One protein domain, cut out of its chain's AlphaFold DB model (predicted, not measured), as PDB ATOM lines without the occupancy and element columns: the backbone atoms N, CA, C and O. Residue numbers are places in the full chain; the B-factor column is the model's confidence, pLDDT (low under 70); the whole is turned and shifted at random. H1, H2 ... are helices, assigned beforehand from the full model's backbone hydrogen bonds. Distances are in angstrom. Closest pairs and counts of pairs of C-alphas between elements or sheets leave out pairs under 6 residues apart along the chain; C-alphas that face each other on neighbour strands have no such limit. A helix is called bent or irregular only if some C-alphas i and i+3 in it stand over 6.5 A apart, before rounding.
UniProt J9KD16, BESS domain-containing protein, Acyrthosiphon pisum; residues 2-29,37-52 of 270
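This is residues 2 to 29 and 37 to 52 of the 270 residues of the protein "BESS domain-containing protein" of Acyrthosiphon pisum (UniProt J9KD16). One long straight helix, H1, makes the length of the model, with its first part, residues 2 to 16, sticking out free. Near its other end the stretch of residues 37 to 45 leads into a short helix, H2, set crosswise to H1. The printed part has 44 residues with two named helices, H1 then H2, and no named strand; the class is all helix. It is loose, with a radius of gyration of the C-alphas of 12.7 A, and spans 43 by 19 by 15 A, a rod.

H1 is residues 2 to 25, 34.6 A from C-alpha 2 at (229.644, 300.387, 264.139) to C-alpha 25. H2 is residues 46 to 52, 10.2 A long, ending with C-alpha 52 at (231.413, 315.381, 235.992). H2 is irregular, but only just: C-alphas 47 and 50 are 6.9 A apart.

H1 and H2 are close but not clearly touching; their closest C-alphas, of Arg 22 and Met 52, are 7.1 A apart. Their lines are about perpendicular, at 88 degrees. In H1 every O i to N i+4 pair is within hydrogen-bond range; in H2 1 of 3 is, beside 3 of 4 O i to N i+3 pairs.

The farthest C-alphas, of Phe 2 and Ser 29, are 44.1 A apart. Residues 30 to 36 are not printed, and C-alphas 29 and 37 are 19.0 A apart across this cut, which falls in the link from H1 to H2. The mean pLDDT of the printed part is 90.0; residue 29 is under 70.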
ATOM      1  N   PHE A   2     230.215 299.065 264.475       75.62
ATOM      2  CA  PHE A   2     229.644 300.387 264.139       75.62
ATOM      3  C   PHE A   2     230.345 301.162 263.005       75.62
ATOM      4  O   PHE A   2     229.675 301.801 262.198       75.62
ATOM      5  N   PHE A   3     231.672 301.050 262.874       79.75
ATOM      6  CA  PHE A   3     232.435 301.761 261.836       79.75
ATOM      7  C   PHE A   3     231.995 301.426 260.402       79.75
ATOM      8  O   PHE A   3     231.902 302.316 259.560       79.75
ATOM      9  N   PHE A   4     231.666 300.162 260.117       80.00
ATOM     10  CA  PHE A   4     231.231 299.761 258.776       80.00
ATOM     11  C   PHE A   4     229.854 300.326 258.406       80.00
ATOM     12  O   PHE A   4     229.621 300.610 257.231       80.00
ATOM     13  N   SER A   5     228.960 300.519 259.384       88.12
ATOM     14  CA  SER A   5     227.660 301.164 259.146       88.12
ATOM     15  C   SER A   5     227.841 302.647 258.829       88.12
ATOM     16  O   SER A   5     227.367 303.120 257.797       88.12
ATOM     17  N   LEU A   6     228.645 303.349 259.635       93.62
ATOM     18  CA  LEU A   6     228.906 304.778 259.457       93.62
ATOM     19  C   LEU A   6     229.522 305.090 258.084       93.62
ATOM     20  O   LEU A   6     229.104 306.027 257.402       93.62
ATOM     21  N   VAL A   7     230.484 304.278 257.636       95.19
ATOM     22  CA  VAL A   7     231.117 304.454 256.319       95.19
ATOM     23  C   VAL A   7     230.113 304.253 255.180       95.19
ATOM     24  O   VAL A   7     230.156 304.991 254.191       95.19
ATOM     25  N   LYS A   8     229.198 303.280 255.290       95.38
ATOM     26  CA  LYS A   8     228.151 303.051 254.278       95.38
ATOM     27  C   LYS A   8     227.196 304.239 254.191       95.38
ATOM     28  O   LYS A   8     226.925 304.718 253.089       95.38
ATOM     29  N   GLU A   9     226.745 304.748 255.332       95.62
ATOM     30  CA  GLU A   9     225.861 305.916 255.399       95.62
ATOM     31  C   GLU A   9     226.521 307.170 254.824       95.62
ATOM     32  O   GLU A   9     225.904 307.895 254.040       95.62
ATOM     33  N   LEU A  10     227.793 307.408 255.151       97.25
ATOM     34  CA  LEU A  10     228.534 308.560 254.645       97.25
ATOM     35  C   LEU A  10     228.709 308.496 253.123       97.25
ATOM     36  O   LEU A  10     228.471 309.486 252.428       97.25
ATOM     37  N   LYS A  11     229.057 307.319 252.587       96.06
ATOM     38  CA  LYS A  11     229.150 307.096 251.135       96.06
ATOM     39  C   LYS A  11     227.813 307.345 250.439       96.06
ATOM     40  O   LYS A  11     227.792 307.966 249.376       96.06
ATOM     41  N   LEU A  12     226.708 306.900 251.036       96.94
ATOM     42  CA  LEU A  12     225.368 307.111 250.490       96.94
ATOM     43  C   LEU A  12     224.984 308.596 250.488       96.94
ATOM     44  O   LEU A  12     224.538 309.112 249.464       96.94
ATOM     45  N   LYS A  13     225.222 309.307 251.597       96.38
ATOM     46  CA  LYS A  13     224.994 310.759 251.690       96.38
ATOM     47  C   LYS A  13     225.805 311.518 250.645       96.38
ATOM     48  O   LYS A  13     225.256 312.349 249.924       96.38
ATOM     49  N   TRP A  14     227.087 311.191 250.515       96.81
ATOM     50  CA  TRP A  14     227.960 311.815 249.527       96.81
ATOM     51  C   TRP A  14     227.499 311.555 248.088       96.81
ATOM     52  O   TRP A  14     227.444 312.484 247.278       96.81
ATOM     53  N   LYS A  15     227.093 310.317 247.777       95.75
ATOM     54  CA  LYS A  15     226.502 309.967 246.481       95.75
ATOM     55  C   LYS A  15     225.262 310.818 246.189       95.75
ATOM     56  O   LYS A  15     225.187 311.420 245.123       95.75
ATOM     57  N   ASN A  16     224.343 310.938 247.148       95.75
ATOM     58  CA  ASN A  16     223.114 311.718 246.979       95.75
ATOM     59  C   ASN A  16     223.392 313.208 246.719       95.75
ATOM     60  O   ASN A  16     222.760 313.814 245.849       95.75
ATOM     61  N   ILE A  17     224.353 313.796 247.442       95.31
ATOM     62  CA  ILE A  17     224.777 315.192 247.245       95.31
ATOM     63  C   ILE A  17     225.337 315.378 245.830       95.31
ATOM     64  O   ILE A  17     224.902 316.270 245.098       95.31
ATOM     65  N   ARG A  18     226.252 314.495 245.416       94.31
ATOM     66  CA  ARG A  18     226.872 314.529 244.087       94.31
ATOM     67  C   ARG A  18     225.842 314.366 242.966       94.31
ATOM     68  O   ARG A  18     225.868 315.127 242.001       94.31
ATOM     69  N   ASP A  19     224.923 313.414 243.090       92.56
ATOM     70  CA  ASP A  19     223.891 313.155 242.080       92.56
ATOM     71  C   ASP A  19     222.930 314.343 241.937       92.56
ATOM     72  O   ASP A  19     222.555 314.716 240.823       92.56
ATOM     73  N   THR A  20     222.568 314.982 243.053       92.94
ATOM     74  CA  THR A  20     221.725 316.188 243.049       92.94
ATOM     75  C   THR A  20     222.434 317.354 242.369       92.94
ATOM     76  O   THR A  20     221.838 318.028 241.525       92.94
ATOM     77  N   PHE A  21     223.716 317.559 242.685       93.00
ATOM     78  CA  PHE A  21     224.543 318.566 242.028       93.00
ATOM     79  C   PHE A  21     224.641 318.314 240.519       93.00
ATOM     80  O   PHE A  21     224.399 319.233 239.739       93.00
ATOM     81  N   ARG A  22     224.887 317.066 240.087       90.50
ATOM     82  CA  ARG A  22     224.937 316.709 238.657       90.50
ATOM     83  C   ARG A  22     223.670 317.131 237.925       90.50
ATOM     84  O   ARG A  22     223.750 317.769 236.885       90.50
ATOM     85  N   LYS A  23     222.511 316.772 238.482       88.38
ATOM     86  CA  LYS A  23     221.203 317.024 237.865       88.38
ATOM     87  C   LYS A  23     220.897 318.514 237.730       88.38
ATOM     88  O   LYS A  23     220.299 318.905 236.738       88.38
ATOM     89  N   LYS A  24     221.284 319.323 238.721       88.25
ATOM     90  CA  LYS A  24     220.934 320.751 238.774       88.25
ATOM     91  C   LYS A  24     221.966 321.673 238.129       88.25
ATOM     92  O   LYS A  24     221.602 322.736 237.641       88.25
ATOM     93  N   CYS A  25     223.243 321.299 238.151       86.50
ATOM     94  CA  CYS A  25     224.334 322.185 237.740       86.50
ATOM     95  C   CYS A  25     224.971 321.792 236.401       86.50
ATOM     96  O   CYS A  25     225.592 322.642 235.769       86.50
ATOM     97  N   ILE A  26     224.815 320.544 235.944       84.88
ATOM     98  CA  ILE A  26     225.385 320.071 234.676       84.88
ATOM     99  C   ILE A  26     224.239 319.870 233.688       84.88
ATOM    100  O   ILE A  26     223.607 318.814 233.633       84.88
ATOM    101  N   LYS A  27     223.948 320.930 232.930       80.12
ATOM    102  CA  LYS A  27     222.938 320.910 231.870       80.12
ATOM    103  C   LYS A  27     223.478 320.129 230.677       80.12
ATOM    104  O   LYS A  27     224.621 320.323 230.269       80.12
ATOM    105  N   LYS A  28     222.654 319.251 230.114       75.06
ATOM    106  CA  LYS A  28     222.947 318.622 228.822       75.06
ATOM    107  C   LYS A  28     222.543 319.588 227.706       75.06
ATOM    108  O   LYS A  28     221.573 320.328 227.872       75.06
ATOM    109  N   SER A  29     223.274 319.569 226.592       68.44
ATOM    110  CA  SER A  29     222.894 320.320 225.388       68.44
ATOM    111  C   SER A  29     221.446 319.984 224.994       68.44
ATOM    112  O   SER A  29     221.037 318.827 225.103       68.44
ATOM    113  N   LYS A  37     216.036 327.894 240.317       85.19
ATOM    114  CA  LYS A  37     216.835 328.441 241.414       85.19
ATOM    115  C   LYS A  37     218.183 327.709 241.496       85.19
ATOM    116  O   LYS A  37     218.195 326.473 241.447       85.19
ATOM    117  N   PRO A  38     219.301 328.435 241.676       86.00
ATOM    118  CA  PRO A  38     220.617 327.823 241.796       86.00
ATOM    119  C   PRO A  38     220.659 326.871 242.995       86.00
ATOM    120  O   PRO A  38     220.036 327.104 244.033       86.00
ATOM    121  N   TYR A  39     221.380 325.763 242.845       92.19
ATOM    122  CA  TYR A  39     221.532 324.787 243.918       92.19
ATOM    123  C   TYR A  39     222.306 325.396 245.095       92.19
ATOM    124  O   TYR A  39     223.358 325.993 244.895       92.19
ATOM    125  N   VAL A  40     221.809 325.211 246.323       93.38
ATOM    126  CA  VAL A  40     222.344 325.856 247.542       93.38
ATOM    127  C   VAL A  40     223.843 325.594 247.732       93.38
ATOM    128  O   VAL A  40     224.585 326.492 248.113       93.38
ATOM    129  N   TYR A  41     224.307 324.386 247.402       93.38
ATOM    130  CA  TYR A  41     225.714 323.994 247.535       93.38
ATOM    131  C   TYR A  41     226.516 324.129 246.232       93.38
ATOM    132  O   TYR A  41     227.580 323.525 246.110       93.38
ATOM    133  N   ALA A  42     226.026 324.890 245.244       91.69
ATOM    134  CA  ALA A  42     226.674 325.005 243.938       91.69
ATOM    135  C   ALA A  42     228.118 325.519 244.036       91.69
ATOM    136  O   ALA A  42     229.005 324.929 243.429       91.69
ATOM    137  N   ASN A  43     228.358 326.556 244.846       93.00
ATOM    138  CA  ASN A  43     229.687 327.158 245.003       93.00
ATOM    139  C   ASN A  43     230.682 326.184 245.650       93.00
ATOM    140  O   ASN A  43     231.807 326.037 245.189       93.00
ATOM    141  N   ILE A  44     230.249 325.466 246.691       94.94
ATOM    142  CA  ILE A  44     231.115 324.539 247.435       94.94
ATOM    143  C   ILE A  44     231.429 323.296 246.593       94.94
ATOM    144  O   ILE A  44     232.518 322.750 246.694       94.94
ATOM    145  N   LEU A  45     230.497 322.850 245.744       94.69
ATOM    146  CA  LEU A  45     230.659 321.668 244.889       94.69
ATOM    147  C   LEU A  45     231.180 322.001 243.483       94.69
ATOM    148  O   LEU A  45     231.297 321.104 242.648       94.69
ATOM    149  N   GLN A  46     231.529 323.262 243.211       93.19
ATOM    150  CA  GLN A  46     231.992 323.711 241.897       93.19
ATOM    151  C   GLN A  46     233.246 322.960 241.428       93.19
ATOM    152  O   GLN A  46     233.380 322.673 240.240       93.19
ATOM    153  N   PHE A  47     234.115 322.557 242.361       94.12
ATOM    154  CA  PHE A  47     235.318 321.771 242.069       94.12
ATOM    155  C   PHE A  47     235.020 320.387 241.467       94.12
ATOM    156  O   PHE A  47     235.905 319.778 240.877       94.12
ATOM    157  N   LEU A  48     233.792 319.868 241.600       92.62
ATOM    158  CA  LEU A  48     233.404 318.593 240.992       92.62
ATOM    159  C   LEU A  48     233.139 318.717 239.489       92.62
ATOM    160  O   LEU A  48     233.152 317.704 238.785       92.62
ATOM    161  N   ARG A  49     232.915 319.936 238.985       89.38
ATOM    162  CA  ARG A  49     232.535 320.193 237.591       89.38
ATOM    163  C   ARG A  49     233.503 319.572 236.570       89.38
ATOM    164  O   ARG A  49     232.999 318.831 235.728       89.38
ATOM    165  N   PRO A  50     234.841 319.718 236.685       88.19
ATOM    166  CA  PRO A  50     235.782 319.116 235.735       88.19
ATOM    167  C   PRO A  50     235.686 317.587 235.653       88.19
ATOM    168  O   PRO A  50     235.959 316.999 234.615       88.19
ATOM    169  N   THR A  51     235.279 316.925 236.743       86.81
ATOM    170  CA  THR A  51     235.171 315.453 236.802       86.81
ATOM    171  C   THR A  51     233.812 314.911 236.360       86.81
ATOM    172  O   THR A  51     233.653 313.703 236.191       86.81
ATOM    173  N   MET A  52     232.806 315.778 236.223       84.50
ATOM    174  CA  MET A  52     231.413 315.381 235.992       84.50
ATOM    175  C   MET A  52     230.835 315.916 234.679       84.50
ATOM    176  O   MET A  52     229.769 315.451 234.260       84.50
TER     177      MET A  52